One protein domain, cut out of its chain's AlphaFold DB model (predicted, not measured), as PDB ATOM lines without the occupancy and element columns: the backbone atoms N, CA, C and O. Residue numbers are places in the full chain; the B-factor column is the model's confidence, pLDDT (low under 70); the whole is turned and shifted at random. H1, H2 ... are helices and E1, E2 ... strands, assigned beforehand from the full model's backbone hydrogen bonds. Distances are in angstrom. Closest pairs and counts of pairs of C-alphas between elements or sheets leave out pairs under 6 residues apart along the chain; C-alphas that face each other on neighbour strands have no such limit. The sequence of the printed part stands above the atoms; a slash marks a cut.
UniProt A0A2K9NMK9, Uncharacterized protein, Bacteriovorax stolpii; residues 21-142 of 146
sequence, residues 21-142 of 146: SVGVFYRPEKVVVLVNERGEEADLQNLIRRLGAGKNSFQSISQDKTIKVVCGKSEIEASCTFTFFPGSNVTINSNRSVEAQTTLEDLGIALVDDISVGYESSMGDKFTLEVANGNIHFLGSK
ATOM      1  N   SER A  21      37.964 -19.522 -36.277       86.50
ATOM      2  CA  SER A  21      36.778 -19.696 -35.449       86.50
ATOM      3  C   SER A  21      36.698 -21.122 -34.941       86.50
ATOM      4  O   SER A  21      36.832 -22.079 -35.700       86.50
ATOM      5  N   VAL A  22      36.428 -21.261 -33.645       95.12
ATOM      6  CA  VAL A  22      36.099 -22.538 -33.019       95.12
ATOM      7  C   VAL A  22      34.747 -22.444 -32.321       95.12
ATOM      8  O   VAL A  22      34.458 -21.489 -31.597       95.12
ATOM      9  N   GLY A  23      33.904 -23.446 -32.547       95.00
ATOM     10  CA  GLY A  23      32.634 -23.624 -31.858       95.00
ATOM     11  C   GLY A  23      32.571 -24.996 -31.209       95.00
ATOM     12  O   GLY A  23      32.728 -26.008 -31.890       95.00
ATOM     13  N   VAL A  24      32.305 -25.034 -29.902       96.50
ATOM     14  CA  VAL A  24      32.119 -26.290 -29.164       96.50
ATOM     15  C   VAL A  24      30.651 -26.440 -28.767       96.50
ATOM     16  O   VAL A  24      30.069 -25.583 -28.086       96.50
ATOM     17  N   PHE A  25      30.046 -27.552 -29.186       95.38
ATOM     18  CA  PHE A  25      28.632 -27.867 -29.023       95.38
ATOM     19  C   PHE A  25      28.460 -29.140 -28.193       95.38
ATOM     20  O   PHE A  25      28.853 -30.226 -28.611       95.38
ATOM     21  N   TYR A  26      27.820 -29.006 -27.032       93.38
ATOM     22  CA  TYR A  26      27.512 -30.124 -26.143       93.38
ATOM     23  C   TYR A  26      26.096 -30.634 -26.395       93.38
ATOM     24  O   TYR A  26      25.135 -29.857 -26.417       93.38
ATOM     25  N   ARG A  27      25.971 -31.949 -26.555       90.75
ATOM     26  CA  ARG A  27      24.712 -32.691 -26.600       90.75
ATOM     27  C   ARG A  27      24.784 -33.847 -25.591       90.75
ATOM     28  O   ARG A  27      25.892 -34.272 -25.265       90.75
ATOM     29  N   PRO A  28      23.646 -34.361 -25.095       85.31
ATOM     30  CA  PRO A  28      23.636 -35.517 -24.192       85.31
ATOM     31  C   PRO A  28      24.415 -36.726 -24.728       85.31
ATOM     32  O   PRO A  28      25.028 -37.459 -23.963       85.31
ATOM     33  N   GLU A  29      24.401 -36.917 -26.044       91.38
ATOM     34  CA  GLU A  29      24.960 -38.085 -26.719       91.38
ATOM     35  C   GLU A  29      26.350 -37.866 -27.335       91.38
ATOM     36  O   GLU A  29      26.959 -38.833 -27.790       91.38
ATOM     37  N   LYS A  30      26.839 -36.619 -27.409       95.06
ATOM     38  CA  LYS A  30      28.114 -36.283 -28.067       95.06
ATOM     39  C   LYS A  30      28.577 -34.852 -27.812       95.06
ATOM     40  O   LYS A  30      27.782 -33.958 -27.522       95.06
ATOM     41  N   VAL A  31      29.854 -34.610 -28.080       97.62
ATOM     42  CA  VAL A  31      30.423 -33.269 -28.239       97.62
ATOM     43  C   VAL A  31      30.852 -33.079 -29.685       97.62
ATOM     44  O   VAL A  31      31.453 -33.966 -30.284       97.62
ATOM     45  N   VAL A  32      30.525 -31.926 -30.262       98.00
ATOM     46  CA  VAL A  32      30.966 -31.542 -31.604       98.00
ATOM     47  C   VAL A  32      31.824 -30.296 -31.488       98.00
ATOM     48  O   VAL A  32      31.393 -29.303 -30.904       98.00
ATOM     49  N   VAL A  33      33.020 -30.344 -32.058       97.94
ATOM     50  CA  VAL A  33      33.906 -29.193 -32.216       97.94
ATOM     51  C   VAL A  33      34.002 -28.871 -33.695       97.94
ATOM     52  O   VAL A  33      34.307 -29.741 -34.506       97.94
ATOM     53  N   LEU A  34      33.730 -27.622 -34.040       97.31
ATOM     54  CA  LEU A  34      33.856 -27.102 -35.390       97.31
ATOM     55  C   LEU A  34      34.960 -26.056 -35.398       97.31
ATOM     56  O   LEU A  34      34.878 -25.093 -34.641       97.31
ATOM     57  N   VAL A  35      35.969 -26.260 -36.234       96.56
ATOM     58  CA  VAL A  35      37.083 -25.332 -36.438       96.56
ATOM     59  C   VAL A  35      37.031 -24.869 -37.885       96.56
ATOM     60  O   VAL A  35      36.992 -25.712 -38.778       96.56
ATOM     61  N   ASN A  36      37.027 -23.560 -38.121       94.75
ATOM     62  CA  ASN A  36      37.241 -22.989 -39.448       94.75
ATOM     63  C   ASN A  36      38.378 -21.990 -39.398       94.75
ATOM     64  O   ASN A  36      38.503 -21.247 -38.428       94.75
ATOM     65  N   GLU A  37      39.121 -21.923 -40.486       92.75
ATOM     66  CA  GLU A  37      40.267 -21.044 -40.634       92.75
ATOM     67  C   GLU A  37      40.277 -20.480 -42.053       92.75
ATOM     68  O   GLU A  37      39.941 -21.192 -43.008       92.75
ATOM     69  N   ARG A  38      40.648 -19.205 -42.202       89.94
ATOM     70  CA  ARG A  38      40.886 -18.599 -43.516       89.94
ATOM     71  C   ARG A  38      42.321 -18.127 -43.627       89.94
ATOM     72  O   ARG A  38      42.847 -17.516 -42.701       89.94
ATOM     73  N   GLY A  39      42.894 -18.327 -44.802       84.19
ATOM     74  CA  GLY A  39      44.270 -17.979 -45.122       84.19
ATOM     75  C   GLY A  39      44.929 -19.087 -45.925       84.19
ATOM     76  O   GLY A  39      44.669 -20.271 -45.700       84.19
ATOM     77  N   GLU A  40      45.773 -18.700 -46.874       80.62
ATOM     78  CA  GLU A  40      46.676 -19.633 -47.540       80.62
ATOM     79  C   GLU A  40      47.685 -20.157 -46.509       80.62
ATOM     80  O   GLU A  40      48.163 -19.407 -45.664       80.62
ATOM     81  N   GLU A  41      47.976 -21.459 -46.548       81.62
ATOM     82  CA  GLU A  41      48.959 -22.109 -45.661       81.62
ATOM     83  C   GLU A  41      48.693 -22.039 -44.146       81.62
ATOM     84  O   GLU A  41      49.590 -22.319 -43.353       81.62
ATOM     85  N   ALA A  42      47.456 -21.755 -43.746       87.06
ATOM     86  CA  ALA A  42      47.056 -21.664 -42.346       87.06
ATOM     87  C   ALA A  42      47.147 -23.021 -41.589       87.06
ATOM     88  O   ALA A  42      47.296 -24.088 -42.208       87.06
ATOM     89  N   ASP A  43      47.113 -23.010 -40.254       90.75
ATOM     90  CA  ASP A  43      47.459 -24.169 -39.414       90.75
ATOM     91  C   ASP A  43      46.533 -25.370 -39.644       90.75
ATOM     92  O   ASP A  43      46.987 -26.514 -39.742       90.75
ATOM     93  N   LEU A  44      45.239 -25.125 -39.828       91.31
ATOM     94  CA  LEU A  44      44.238 -26.125 -40.176       91.31
ATOM     95  C   LEU A  44      44.475 -26.674 -41.583       91.31
ATOM     96  O   LEU A  44      44.346 -27.880 -41.799       91.31
ATOM     97  N   GLN A  45      44.874 -25.833 -42.545       89.94
ATOM     98  CA  GLN A  45      45.260 -26.316 -43.876       89.94
ATOM     99  C   GLN A  45      46.473 -27.253 -43.807       89.94
ATOM    100  O   GLN A  45      46.519 -28.254 -44.533       89.94
ATOM    101  N   ASN A  46      47.458 -26.920 -42.966       89.00
ATOM    102  CA  ASN A  46      48.656 -27.728 -42.739       89.00
ATOM    103  C   ASN A  46      48.306 -29.044 -42.037       89.00
ATOM    104  O   ASN A  46      48.746 -30.103 -42.484       89.00
ATOM    105  N   LEU A  47      47.463 -28.996 -41.001       90.25
ATOM    106  CA  LEU A  47      46.950 -30.177 -40.312       90.25
ATOM    107  C   LEU A  47      46.248 -31.117 -41.297       90.25
ATOM    108  O   LEU A  47      46.611 -32.283 -41.386       90.25
ATOM    109  N   ILE A  48      45.291 -30.612 -42.081       90.56
ATOM    110  CA  ILE A  48      44.529 -31.412 -43.051       90.56
ATOM    111  C   ILE A  48      45.469 -32.119 -44.039       90.56
ATOM    112  O   ILE A  48      45.310 -33.315 -44.282       90.56
ATOM    113  N   ARG A  49      46.478 -31.409 -44.567       88.38
ATOM    114  CA  ARG A  49      47.504 -31.996 -45.449       88.38
ATOM    115  C   ARG A  49      48.294 -33.106 -44.757       88.38
ATOM    116  O   ARG A  49      48.525 -34.149 -45.362       88.38
ATOM    117  N   ARG A  50      48.693 -32.895 -43.501       87.38
ATOM    118  CA  ARG A  50      49.455 -33.880 -42.722       87.38
ATOM    119  C   ARG A  50      48.621 -35.116 -42.395       87.38
ATOM    120  O   ARG A  50      49.116 -36.216 -42.576       87.38
ATOM    121  N   LEU A  51      47.341 -34.969 -42.046       84.50
ATOM    122  CA  LEU A  51      46.427 -36.094 -41.774       84.50
ATOM    123  C   LEU A  51      46.112 -36.964 -43.012       84.50
ATOM    124  O   LEU A  51      45.276 -37.861 -42.943       84.50
ATOM    125  N   GLY A  52      46.754 -36.718 -44.156       79.50
ATOM    126  CA  GLY A  52      46.587 -37.535 -45.353       79.50
ATOM    127  C   GLY A  52      45.337 -37.191 -46.158       79.50
ATOM    128  O   GLY A  52      44.961 -37.951 -47.052       79.50
ATOM    129  N   ALA A  53      44.704 -36.036 -45.904       72.00
ATOM    130  CA  ALA A  53      43.824 -35.451 -46.905       72.00
ATOM    131  C   ALA A  53      44.666 -35.240 -48.163       72.00
ATOM    132  O   ALA A  53      45.700 -34.580 -48.103       72.00
ATOM    133  N   GLY A  54      44.240 -35.783 -49.300       67.88
ATOM    134  CA  GLY A  54      44.842 -35.437 -50.583       67.88
ATOM    135  C   GLY A  54      44.621 -33.950 -50.905       67.88
ATOM    136  O   GLY A  54      45.003 -33.042 -50.173       67.88
ATOM    137  N   LYS A  55      43.974 -33.647 -52.034       66.56
ATOM    138  CA  LYS A  55      43.845 -32.239 -52.442       66.56
ATOM    139  C   LYS A  55      42.817 -31.437 -51.627       66.56
ATOM    140  O   LYS A  55      43.094 -30.272 -51.350       66.56
ATOM    141  N   ASN A  56      41.695 -32.027 -51.188       79.62
ATOM    142  CA  ASN A  56      40.532 -31.228 -50.746       79.62
ATOM    143  C   ASN A  56      39.821 -31.684 -49.457       79.62
ATOM    144  O   ASN A  56      39.148 -30.861 -48.842       79.62
ATOM    145  N   SER A  57      39.902 -32.950 -49.035       86.62
ATOM    146  CA  SER A  57      39.143 -33.425 -47.867       86.62
ATOM    147  C   SER A  57      39.753 -34.650 -47.195       86.62
ATOM    148  O   SER A  57      40.504 -35.409 -47.809       86.62
ATOM    149  N   PHE A  58      39.406 -34.825 -45.920       89.12
ATOM    150  CA  PHE A  58      39.757 -35.968 -45.087       89.12
ATOM    151  C   PHE A  58      38.554 -36.372 -44.246       89.12
ATOM    152  O   PHE A  58      37.856 -35.523 -43.697       89.12
ATOM    153  N   GLN A  59      38.304 -37.670 -44.138       92.62
ATOM    154  CA  GLN A  59      37.291 -38.195 -43.240       92.62
ATOM    155  C   GLN A  59      37.801 -39.480 -42.612       92.62
ATOM    156  O   GLN A  59      38.220 -40.392 -43.320       92.62
ATOM    157  N   SER A  60      37.685 -39.563 -41.294       93.00
ATOM    158  CA  SER A  60      38.014 -40.763 -40.544       93.00
ATOM    159  C   SER A  60      37.079 -40.957 -39.353       93.00
ATOM    160  O   SER A  60      36.440 -40.019 -38.866       93.00
ATOM    161  N   ILE A  61      36.960 -42.208 -38.925       94.62
ATOM    162  CA  ILE A  61      36.243 -42.643 -37.733       94.62
ATOM    163  C   ILE A  61      37.170 -43.629 -37.025       94.62
ATOM    164  O   ILE A  61      37.675 -44.540 -37.679       94.62
ATOM    165  N   SER A  62      37.380 -43.449 -35.722       94.62
ATOM    166  CA  SER A  62      38.208 -44.349 -34.920       94.62
ATOM    167  C   SER A  62      37.638 -45.768 -34.936       94.62
ATOM    168  O   SER A  62      36.426 -45.960 -35.087       94.62
ATOM    169  N   GLN A  63      38.486 -46.781 -34.746       93.56
ATOM    170  CA  GLN A  63      38.054 -48.186 -34.738       93.56
ATOM    171  C   GLN A  63      36.933 -48.462 -33.718       93.56
ATOM    172  O   GLN A  63      35.978 -49.186 -34.013       93.56
ATOM    173  N   ASP A  64      37.005 -47.828 -32.545       92.62
ATOM    174  CA  ASP A  64      35.996 -47.905 -31.480       92.62
ATOM    175  C   ASP A  64      34.745 -47.035 -31.734       92.62
ATOM    176  O   ASP A  64      33.782 -47.087 -30.969       92.62
ATOM    177  N   LYS A  65      34.732 -46.264 -32.832       95.31
ATOM    178  CA  LYS A  65      33.667 -45.344 -33.273       95.31
ATOM    179  C   LYS A  65      33.369 -44.198 -32.304       95.31
ATOM    180  O   LYS A  65      32.326 -43.551 -32.433       95.31
ATOM    181  N   THR A  66      34.264 -43.921 -31.360       97.19
ATOM    182  CA  THR A  66      34.093 -42.840 -30.381       97.19
ATOM    183  C   THR A  66      34.528 -41.482 -30.925       97.19
ATOM    184  O   THR A  66      34.009 -40.456 -30.489       97.19
ATOM    185  N   ILE A  67      35.406 -41.449 -31.931       97.81
ATOM    186  CA  ILE A  67      35.923 -40.220 -32.536       97.81
ATOM    187  C   ILE A  67      35.652 -40.242 -34.035       97.81
ATOM    188  O   ILE A  67      35.948 -41.208 -34.734       97.81
ATOM    189  N   LYS A  68      35.097 -39.151 -34.554       97.25
ATOM    190  CA  LYS A  68      34.921 -38.923 -35.989       97.25
ATOM    191  C   LYS A  68      35.502 -37.571 -36.367       97.25
ATOM    192  O   LYS A  68      35.144 -36.560 -35.769       97.25
ATOM    193  N   VAL A  69      36.326 -37.554 -37.405       96.44
ATOM    194  CA  VAL A  69      36.951 -36.348 -37.952       96.44
ATOM    195  C   VAL A  69      36.503 -36.188 -39.396       96.44
ATOM    196  O   VAL A  69      36.602 -37.120 -40.190       96.44
ATOM    197  N   VAL A  70      35.976 -35.016 -39.737       96.06
ATOM    198  CA  VAL A  70      35.600 -34.656 -41.109       96.06
ATOM    199  C   VAL A  70      36.185 -33.294 -41.408       96.06
ATOM    200  O   VAL A  70      35.803 -32.318 -40.777       96.06
ATOM    201  N   CYS A  71      37.080 -33.228 -42.377       95.00
ATOM    202  CA  CYS A  71      37.765 -32.016 -42.769       95.00
ATOM    203  C   CYS A  71      37.634 -31.757 -44.268       95.00
ATOM    204  O   CYS A  71      37.615 -32.682 -45.083       95.00
ATOM    205  N   GLY A  72      37.598 -30.482 -44.628       93.12
ATOM    206  CA  GLY A  72      37.620 -30.000 -45.999       93.12
ATOM    207  C   GLY A  72      38.443 -28.725 -46.099       93.12
ATOM    208  O   GLY A  72      38.510 -27.951 -45.147       93.12
ATOM    209  N   LYS A  73      39.070 -28.504 -47.251       91.88
ATOM    210  CA  LYS A  73      39.788 -27.267 -47.551       91.88
ATOM    211  C   LYS A  73      39.608 -26.841 -49.006       91.88
ATOM    212  O   LYS A  73      39.443 -27.682 -49.891       91.88
ATOM    213  N   SER A  74      39.667 -25.535 -49.227       89.81
ATOM    214  CA  SER A  74      39.841 -24.870 -50.518       89.81
ATOM    215  C   SER A  74      41.243 -24.242 -50.575       89.81
ATOM    216  O   SER A  74      42.121 -24.622 -49.802       89.81
ATOM    217  N   GLU A  75      41.482 -23.317 -51.505       86.44
ATOM    218  CA  GLU A  75      42.750 -22.577 -51.585       86.44
ATOM    219  C   GLU A  75      42.937 -21.633 -50.387       86.44
ATOM    220  O   GLU A  75      44.034 -21.531 -49.842       86.44
ATOM    221  N   ILE A  76      41.851 -21.009 -49.918       89.31
ATOM    222  CA  ILE A  76      41.890 -19.923 -48.924       89.31
ATOM    223  C   ILE A  76      41.086 -20.208 -47.649       89.31
ATOM    224  O   ILE A  76      41.062 -19.373 -46.747       89.31
ATOM    225  N   GLU A  77      40.413 -21.354 -47.552       91.19
ATOM    226  CA  GLU A  77      39.600 -21.723 -46.389       91.19
ATOM    227  C   GLU A  77      39.809 -23.194 -46.017       91.19
ATOM    228  O   GLU A  77      39.952 -24.056 -46.886       91.19
ATOM    229  N   ALA A  78      39.752 -23.503 -44.726       93.25
ATOM    230  CA  ALA A  78      39.678 -24.864 -44.214       93.25
ATOM    231  C   ALA A  78      38.630 -24.982 -43.109       93.25
ATOM    232  O   ALA A  78      38.344 -24.031 -42.384       93.25
ATOM    233  N   SER A  79      38.062 -26.177 -42.979       95.06
ATOM    234  CA  SER A  79      37.118 -26.520 -41.924       95.06
ATOM    235  C   SER A  79      37.319 -27.960 -41.476       95.06
ATOM    236  O   SER A  79      37.490 -28.853 -42.307       95.06
ATOM    237  N   CYS A  80      37.255 -28.194 -40.170       96.19
ATOM    238  CA  CYS A  80      37.201 -29.520 -39.575       96.19
ATOM    239  C   CYS A  80      36.061 -29.601 -38.559       96.19
ATOM    240  O   CYS A  80      35.877 -28.729 -37.712       96.19
ATOM    241  N   THR A  81      35.319 -30.700 -38.619       97.69
ATOM    242  CA  THR A  81      34.353 -31.122 -37.612       97.69
ATOM    243  C   THR A  81      34.908 -32.343 -36.892       97.69
ATOM    244  O   THR A  81      35.069 -33.407 -37.494       97.69
ATOM    245  N   PHE A  82      35.139 -32.203 -35.593       98.00
ATOM    246  CA  PHE A  82      35.502 -33.285 -34.687       98.00
ATOM    247  C   PHE A  82      34.265 -33.662 -33.875       98.00
ATOM    248  O   PHE A  82      33.632 -32.809 -33.256       98.00
ATOM    249  N   THR A  83      33.870 -34.927 -33.910       98.31
ATOM    250  CA  THR A  83      32.737 -35.452 -33.144       98.31
ATOM    251  C   THR A  83      33.239 -36.496 -32.165       98.31
ATOM    252  O   THR A  83      33.886 -37.455 -32.577       98.31
ATOM    253  N   PHE A  84      32.893 -36.315 -30.898       98.19
ATOM    254  CA  PHE A  84      33.280 -37.170 -29.788       98.19
ATOM    255  C   PHE A  84      32.029 -37.793 -29.176       98.19
ATOM    256  O   PHE A  84      31.151 -37.080 -28.685       98.19
ATOM    257  N   PHE A  85      31.938 -39.114 -29.216       96.88
ATOM    258  CA  PHE A  85      30.914 -39.899 -28.540       96.88
ATOM    259  C   PHE A  85      31.487 -40.447 -27.225       96.88
ATOM    260  O   PHE A  85      32.670 -40.782 -27.190       96.88
ATOM    261  N   PRO A  86      30.684 -40.559 -26.152       94.00
ATOM    262  CA  PRO A  86      31.135 -41.172 -24.906       94.00
ATOM    263  C   PRO A  86      31.723 -42.574 -25.136       94.00
ATOM    264  O   PRO A  86      31.119 -43.394 -25.827       94.00
ATOM    265  N   GLY A  87      32.872 -42.862 -24.527       93.75
ATOM    266  CA  GLY A  87      33.563 -44.146 -24.645       93.75
ATOM    267  C   GLY A  87      34.806 -44.206 -23.758       93.75
ATOM    268  O   GLY A  87      35.105 -43.245 -23.057       93.75
ATOM    269  N   SER A  88      35.542 -45.321 -23.784       93.12
ATOM    270  CA  SER A  88      36.733 -45.517 -22.934       93.12
ATOM    271  C   SER A  88      37.812 -44.455 -23.145       93.12
ATOM    272  O   SER A  88      38.533 -44.124 -22.210       93.12
ATOM    273  N   ASN A  89      37.890 -43.914 -24.359       94.31
ATOM    274  CA  ASN A  89      38.919 -42.972 -24.772       94.31
ATOM    275  C   ASN A  89      38.419 -41.522 -24.854       94.31
ATOM    276  O   ASN A  89      39.142 -40.652 -25.331       94.31
ATOM    277  N   VAL A  90      37.180 -41.257 -24.423       97.31
ATOM    278  CA  VAL A  90      36.533 -39.943 -24.505       97.31
ATOM    279  C   VAL A  90      35.898 -39.604 -23.161       97.31
ATOM    280  O   VAL A  90      34.885 -40.183 -22.766       97.31
ATOM    281  N   THR A  91      36.447 -38.597 -22.488       95.81
ATOM    282  CA  THR A  91      35.919 -38.050 -21.238       95.81
ATOM    283  C   THR A  91      35.194 -36.739 -21.514       95.81
ATOM    284  O   THR A  91      35.796 -35.762 -21.954       95.81
ATOM    285  N   ILE A  92      33.890 -36.695 -21.233       94.00
ATOM    286  CA  ILE A  92      33.077 -35.473 -21.308       94.00
ATOM    287  C   ILE A  92      32.801 -35.004 -19.883       94.00
ATOM    288  O   ILE A  92      32.106 -35.668 -19.115       94.00
ATOM    289  N   ASN A  93      33.341 -33.844 -19.531       90.69
ATOM    290  CA  ASN A  93      33.278 -33.303 -18.183       90.69
ATOM    291  C   ASN A  93      32.050 -32.405 -17.981       90.69
ATOM    292  O   ASN A  93      31.560 -31.731 -18.893       90.69
ATOM    293  N   SER A  94      31.588 -32.326 -16.731       88.00
ATOM    294  CA  SER A  94      30.444 -31.497 -16.323       88.00
ATOM    295  C   SER A  94      30.669 -29.995 -16.536       88.00
ATOM    296  O   SER A  94      29.712 -29.244 -16.725       88.00
ATOM    297  N   ASN A  95      31.926 -29.552 -16.579       89.56
ATOM    298  CA  ASN A  95      32.323 -28.172 -16.870       89.56
ATOM    299  C   ASN A  95      32.316 -27.834 -18.374       89.56
ATOM    300  O   ASN A  95      32.911 -26.831 -18.766       89.56
ATOM    301  N   ARG A  96      31.651 -28.642 -19.212       93.38
ATOM    302  CA  ARG A  96      31.631 -28.475 -20.671       93.38
ATOM    303  C   ARG A  96      33.044 -28.471 -21.264       93.38
ATOM    304  O   ARG A  96      33.377 -27.605 -22.083       93.38
ATOM    305  N   SER A  97      33.848 -29.455 -20.866       94.62
ATOM    306  CA  SER A  97      35.060 -29.851 -21.584       94.62
ATOM    307  C   SER A  97      34.952 -31.282 -22.117       94.62
ATOM    308  O   SER A  97      34.190 -32.101 -21.596       94.62
ATOM    309  N   VAL A  98      35.706 -31.568 -23.171       96.75
ATOM    310  CA  VAL A  98      35.926 -32.904 -23.712       96.75
ATOM    311  C   VAL A  98      37.423 -33.140 -23.805       96.75
ATOM    312  O   VAL A  98      38.168 -32.278 -24.266       96.75
ATOM    313  N   GLU A  99      37.841 -34.309 -23.356       97.69
ATOM    314  CA  GLU A  99      39.182 -34.832 -23.539       97.69
ATOM    315  C   GLU A  99      39.060 -36.169 -24.260       97.69
ATOM    316  O   GLU A  99      38.254 -37.011 -23.863       97.69
ATOM    317  N   ALA A 100      39.820 -36.356 -25.331       98.12
ATOM    318  CA  ALA A 100      39.811 -37.602 -26.076       98.12
ATOM    319  C   ALA A 100      41.219 -38.005 -26.501       98.12
ATOM    320  O   ALA A 100      42.032 -37.149 -26.842       98.12
ATOM    321  N   GLN A 101      41.490 -39.305 -26.503       97.75
ATOM    322  CA  GLN A 101      42.763 -39.876 -26.935       97.75
ATOM    323  C   GLN A 101      42.514 -40.962 -27.981       97.75
ATOM    324  O   GLN A 101      41.529 -41.685 -27.914       97.75
ATOM    325  N   THR A 102      43.375 -41.072 -28.981       97.00
ATOM    326  CA  THR A 102      43.358 -42.171 -29.962       97.00
ATOM    327  C   THR A 102      44.728 -42.253 -30.624       97.00
ATOM    328  O   THR A 102      45.634 -41.507 -30.259       97.00
ATOM    329  N   THR A 103      44.907 -43.137 -31.595       96.38
ATOM    330  CA  THR A 103      46.143 -43.232 -32.373       96.38
ATOM    331  C   THR A 103      45.911 -42.822 -33.826       96.38
ATOM    332  O   THR A 103      44.781 -42.825 -34.322       96.38
ATOM    333  N   LEU A 104      46.986 -42.467 -34.536       94.12
ATOM    334  CA  LEU A 104      46.929 -42.279 -35.991       94.12
ATOM    335  C   LEU A 104      46.415 -43.554 -36.678       94.12
ATOM    336  O   LEU A 104      45.567 -43.468 -37.562       94.12
ATOM    337  N   GLU A 105      46.857 -44.728 -36.213       94.62
ATOM    338  CA  GLU A 105      46.431 -46.037 -36.722       94.62
ATOM    339  C   GLU A 105      44.927 -46.277 -36.536       94.62
ATOM    340  O   GLU A 105      44.254 -46.713 -37.472       94.62
ATOM    341  N   ASP A 106      44.369 -45.927 -35.374       94.81
ATOM    342  CA  ASP A 106      42.932 -46.063 -35.109       94.81
ATOM    343  C   ASP A 106      42.079 -45.238 -36.074       94.81
ATOM    344  O   ASP A 106      40.959 -45.631 -36.403       94.81
ATOM    345  N   LEU A 107      42.606 -44.099 -36.530       92.62
ATOM    346  CA  LEU A 107      41.982 -43.239 -37.531       92.62
ATOM    347  C   LEU A 107      42.430 -43.569 -38.966       92.62
ATOM    348  O   LEU A 107      42.076 -42.839 -39.895       92.62
ATOM    349  N   GLY A 108      43.193 -44.640 -39.192       90.88
ATOM    350  CA  GLY A 108      43.685 -45.007 -40.523       90.88
ATOM    351  C   GLY A 108      44.582 -43.940 -41.164       90.88
ATOM    352  O   GLY A 108      44.615 -43.812 -42.387       90.88
ATOM    353  N   ILE A 109      45.270 -43.147 -40.343       90.62
ATOM    354  CA  ILE A 109      46.203 -42.097 -40.748       90.62
ATOM    355  C   ILE A 109      47.612 -42.690 -40.727       90.62
ATOM    356  O   ILE A 109      47.990 -43.395 -39.791       90.62
ATOM    357  N   ALA A 110      48.402 -42.414 -41.766       89.69
ATOM    358  CA  ALA A 110      49.812 -42.789 -41.773       89.69
ATOM    359  C   ALA A 110      50.569 -42.090 -40.630       89.69
ATOM    360  O   ALA A 110      50.150 -41.036 -40.153       89.69
ATOM    361  N   LEU A 111      51.702 -42.657 -40.208       89.12
ATOM    362  CA  LEU A 111      52.562 -41.997 -39.229       89.12
ATOM    363  C   LEU A 111      53.019 -40.638 -39.782       89.12
ATOM    364  O   LEU A 111      53.500 -40.549 -40.912       89.12
ATOM    365  N   VAL A 112      52.860 -39.597 -38.973       89.25
ATOM    366  CA  VAL A 112      53.287 -38.227 -39.270       89.25
ATOM    367  C   VAL A 112      54.163 -37.713 -38.137       89.25
ATOM    368  O   VAL A 112      54.141 -38.276 -37.042       89.25
ATOM    369  N   ASP A 113      54.915 -36.647 -38.405       91.12
ATOM    370  CA  ASP A 113      55.659 -35.930 -37.369       91.12
ATOM    371  C   ASP A 113      54.726 -35.395 -36.276       91.12
ATOM    372  O   ASP A 113      53.526 -35.204 -36.501       91.12
ATOM    373  N   ASP A 114      55.310 -35.077 -35.124       93.12
ATOM    374  CA  ASP A 114      54.600 -34.435 -34.027       93.12
ATOM    375  C   ASP A 114      54.034 -33.067 -34.461       93.12
ATOM    376  O   ASP A 114      54.689 -32.274 -35.148       93.12
ATOM    377  N   ILE A 115      52.787 -32.792 -34.078       92.50
ATOM    378  CA  ILE A 115      52.032 -31.589 -34.465       92.50
ATOM    379  C   ILE A 115      51.250 -31.112 -33.248       92.50
ATOM    380  O   ILE A 115      50.577 -31.907 -32.608       92.50
ATOM    381  N   SER A 116      51.251 -29.812 -32.970       94.38
ATOM    382  CA  SER A 116      50.372 -29.221 -31.959       94.38
ATOM    383  C   SER A 116      49.703 -27.981 -32.536       94.38
ATOM    384  O   SER A 116      50.387 -27.081 -33.021       94.38
ATOM    385  N   VAL A 117      48.370 -27.955 -32.524       93.44
ATOM    386  CA  VAL A 117      47.567 -26.818 -32.992       93.44
ATOM    387  C   VAL A 117      46.511 -26.457 -31.956       93.44
ATOM    388  O   VAL A 117      45.919 -27.332 -31.322       93.44
ATOM    389  N   GLY A 118      46.263 -25.159 -31.790       94.38
ATOM    390  CA  GLY A 118      45.320 -24.627 -30.813       94.38
ATOM    391  C   GLY A 118      44.470 -23.509 -31.402       94.38
ATOM    392  O   GLY A 118      44.976 -22.641 -32.100       94.38
ATOM    393  N   TYR A 119      43.181 -23.519 -31.079       94.31
ATOM    394  CA  TYR A 119      42.192 -22.557 -31.550       94.31
ATOM    395  C   TYR A 119      41.422 -21.991 -30.362       94.31
ATOM    396  O   TYR A 119      41.038 -22.726 -29.448       94.31
ATOM    397  N   GLU A 120      41.145 -20.692 -30.397       94.12
ATOM    398  CA  GLU A 120      40.328 -20.001 -29.402       94.12
ATOM    399  C   GLU A 120      39.402 -19.003 -30.094       94.12
ATOM    400  O   GLU A 120      39.835 -18.202 -30.917       94.12
ATOM    401  N   SER A 121      38.110 -19.049 -29.772       92.06
ATOM    402  CA  SER A 121      37.145 -18.100 -30.326       92.06
ATOM    403  C   SER A 121      37.032 -16.848 -29.466       92.06
ATOM    404  O   SER A 121      37.328 -16.854 -28.273       92.06
ATOM    405  N   SER A 122      36.483 -15.773 -30.036       87.81
ATOM    406  CA  SER A 122      36.137 -14.553 -29.289       87.81
ATOM    407  C   SER A 122      35.146 -14.802 -28.142       87.81
ATOM    408  O   SER A 122      35.106 -14.051 -27.167       87.81
ATOM    409  N   MET A 123      34.372 -15.886 -28.228       87.94
ATOM    410  CA  MET A 123      33.467 -16.341 -27.173       87.94
ATOM    411  C   MET A 123      34.176 -17.183 -26.103       87.94
ATOM    412  O   MET A 123      33.545 -17.541 -25.111       87.94
ATOM    413  N   GLY A 124      35.474 -17.464 -26.262       90.75
ATOM    414  CA  GLY A 124      36.328 -18.233 -25.356       90.75
ATOM    415  C   GLY A 124      36.125 -19.746 -25.412       90.75
ATOM    416  O   GLY A 124      36.523 -20.437 -24.475       90.75
ATOM    417  N   ASP A 125      35.486 -20.265 -26.465       94.94
ATOM    418  CA  ASP A 125      35.558 -21.697 -26.765       94.94
ATOM    419  C   ASP A 125      36.998 -22.017 -27.198       94.94
ATOM    420  O   ASP A 125      37.599 -21.226 -27.925       94.94
ATOM    421  N   LYS A 126      37.547 -23.152 -26.761       96.00
ATOM    422  CA  LYS A 126      38.922 -23.564 -27.075       96.00
ATOM    423  C   LYS A 126      38.960 -24.975 -27.629       96.00
ATOM    424  O   LYS A 126      38.170 -25.823 -27.206       96.00
ATOM    425  N   PHE A 127      39.907 -25.229 -28.520       97.56
ATOM    426  CA  PHE A 127      40.221 -26.563 -29.003       97.56
ATOM    427  C   PHE A 127      41.715 -26.719 -29.255       97.56
ATOM    428  O   PHE A 127      42.318 -25.863 -29.889       97.56
ATOM    429  N   THR A 128      42.289 -27.825 -28.804       96.88
ATOM    430  CA  THR A 128      43.679 -28.200 -29.052       96.88
ATOM    431  C   THR A 128      43.715 -29.623 -29.583       96.88
ATOM    432  O   THR A 128      42.949 -30.483 -29.138       96.88
ATOM    433  N   LEU A 129      44.608 -29.852 -30.540       96.56
ATOM    434  CA  LEU A 129      44.947 -31.162 -31.068       96.56
ATOM    435  C   LEU A 129      46.461 -31.306 -31.017       96.56
ATOM    436  O   LEU A 129      47.181 -30.477 -31.572       96.56
ATOM    437  N   GLU A 130      46.921 -32.370 -30.374       96.81
ATOM    438  CA  GLU A 130      48.328 -32.739 -30.301       96.81
ATOM    439  C   GLU A 130      48.518 -34.138 -30.884       96.81
ATOM    440  O   GLU A 130      47.814 -35.071 -30.512       96.81
ATOM    441  N   VAL A 131      49.456 -34.276 -31.816       95.31
ATOM    442  CA  VAL A 131      49.959 -35.548 -32.323       95.31
ATOM    443  C   VAL A 131      51.363 -35.717 -31.770       95.31
ATOM    444  O   VAL A 131      52.210 -34.862 -32.020       95.31
ATOM    445  N   ALA A 132      51.602 -36.793 -31.026       95.94
ATOM    446  CA  ALA A 132      52.907 -37.095 -30.451       95.94
ATOM    447  C   ALA A 132      53.152 -38.606 -30.422       95.94
ATOM    448  O   ALA A 132      52.364 -39.365 -29.844       95.94
ATOM    449  N   ASN A 133      54.256 -39.061 -31.022       94.62
ATOM    450  CA  ASN A 133      54.631 -40.484 -31.059       94.62
ATOM    451  C   ASN A 133      53.502 -41.402 -31.579       94.62
ATOM    452  O   ASN A 133      53.252 -42.475 -31.030       94.62
ATOM    453  N   GLY A 134      52.767 -40.954 -32.601       93.88
ATOM    454  CA  GLY A 134      51.644 -41.696 -33.185       93.88
ATOM    455  C   GLY A 134      50.329 -41.658 -32.394       93.88
ATOM    456  O   GLY A 134      49.321 -42.174 -32.880       93.88
ATOM    457  N   ASN A 135      50.308 -41.022 -31.222       96.62
ATOM    458  CA  ASN A 135      49.094 -40.770 -30.449       96.62
ATOM    459  C   ASN A 135      48.508 -39.412 -30.819       96.62
ATOM    460  O   ASN A 135      49.245 -38.500 -31.184       96.62
ATOM    461  N   ILE A 136      47.192 -39.273 -30.688       96.81
ATOM    462  CA  ILE A 136      46.465 -38.022 -30.875       96.81
ATOM    463  C   ILE A 136      45.698 -37.713 -29.595       96.81
ATOM    464  O   ILE A 136      44.887 -38.521 -29.138       96.81
ATOM    465  N   HIS A 137      45.920 -36.524 -29.047       98.19
ATOM    466  CA  HIS A 137      45.193 -35.983 -27.908       98.19
ATOM    467  C   HIS A 137      44.356 -34.786 -28.350       98.19
ATOM    468  O   HIS A 137      44.849 -33.862 -28.995       98.19
ATOM    469  N   PHE A 138      43.073 -34.811 -28.007       98.06
ATOM    470  CA  PHE A 138      42.128 -33.738 -28.273       98.06
ATOM    471  C   PHE A 138      41.652 -33.133 -26.959       98.06
ATOM    472  O   PHE A 138      41.206 -33.849 -26.060       98.06
ATOM    473  N   LEU A 139      41.650 -31.805 -26.892       97.94
ATOM    474  CA  LEU A 139      41.127 -31.044 -25.762       97.94
ATOM    475  C   LEU A 139      40.172 -29.976 -26.282       97.94
ATOM    476  O   LEU A 139      40.585 -29.060 -26.980       97.94
ATOM    477  N   GLY A 140      38.887 -30.072 -25.949       97.06
ATOM    478  CA  GLY A 140      37.870 -29.085 -26.311       97.06
ATOM    479  C   GLY A 140      37.201 -28.500 -25.074       97.06
ATOM    480  O   GLY A 140      36.901 -29.218 -24.126       97.06
ATOM    481  N   SER A 141      36.907 -27.203 -25.063       96.62
ATOM    482  CA  SER A 141      36.147 -26.586 -23.970       96.62
ATOM    483  C   SER A 141      35.237 -25.468 -24.457       96.62
ATOM    484  O   SER A 141      35.568 -24.727 -25.381       96.62
ATOM    485  N   LYS A 142      34.063 -25.360 -23.833       94.44
ATOM    486  CA  LYS A 142      33.125 -24.260 -24.059       94.44
ATOM    487  C   LYS A 142      33.194 -23.286 -22.896       94.44
ATOM    488  O   LYS A 142      33.043 -23.699 -21.747       94.44
TER     489      LYS A 142
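AT A GLANCE: This is residues 21 to 142 of the 146 residues of an uncharacterized protein of Bacteriovorax stolpii (UniProt A0A2K9NMK9). What shape does the chain make here? It is a sandwich of two five-stranded sheets face to face, their strands crossed at 89 degrees, with the short helix H1 tucked between them at one side. How is it made up? The printed part has 122 residues and is mostly strand, running E1 E2 H1 E3 E4 E5 E6 E7 E8 E9 E10; the sheets, in the orders E1 E2 E5 E4 E3 and E6 E7 E10 E9 E8, are both antiparallel. How large is it? It is compact, with a radius of gyration of the C-alphas of 13.4 A and spans of 38 by 34 by 21 A.

HOW THE PARTS SIT: How is the first sheet joined? E1, residues 21 to 27, forms a hairpin with E2, residues 30 to 38, with N 23 and O 34 2.8 A apart. E3, residues 57 to 61, E4, residues 67 to 73, and E5, residues 77 to 84, form a meander, each strand the antiparallel neighbour of the one before, with N 60 and O 69 at 2.9 A and N 81 and O 70 at 2.7 A. E5 is also the antiparallel neighbour of E2, with N 35 and O 80 at 2.9 A. How is the second sheet joined? E6, residues 90 to 93, forms a hairpin with E7, residues 97 to 103, with N 91 and O 99 at 2.8 A. E8, residues 115 to 120, E9, residues 126 to 132, and E10, residues 135 to 141, form a second meander, with N 117 and O 129 at 2.9 A and N 137 and O 130 at 2.8 A. E7 to E10 form a Greek key, this meander preceded by a strand that is the antiparallel neighbour of its last, with N 100 and O 138 at 3.0 A. How do the sheets meet? The parts that face each other are 9.6 A centre to centre; the closest C-alphas of E1 and E8 are those of Val 22 and Glu 120, 6.1 A apart, while E3 and E10 are apart. Where is the helix? H1, residues 43 to 50, is on the first sheet at a height of 8.2 A, across the strands at 75 degrees to E5 on the local plane, the closest C-alphas of H1 and E5 being those of Gln 45 and Ala 78, 5.8 A apart. It is also on the second sheet, over E8 at a height of 9.7 A, and every O i to N i+4 pair in it is within hydrogen-bond range.

IN THESE COORDINATES: Where does the first strand begin and the last one end? C-alpha 21 of E1 is at (36.778, -19.696, -35.449), and C-alpha 141 of E10 is at (36.147, -26.586, -23.970). Which strands are longest? From first to last C-alpha, E2 measures 26.7 A and E5 23.5 A; H1 measures 10.5 A from C-alpha 43 at (47.459, -24.169, -39.414).

THE WHOLE: How far does it reach? The two C-alphas farthest apart, those of Lys 55 and Ser 94, are 38.5 A apart. Is it whole and well determined? The printed part has no cut, E7 to E8 is the long link, and the mean pLDDT of the printed part is 92.5, with residues 54 to 55 under 70.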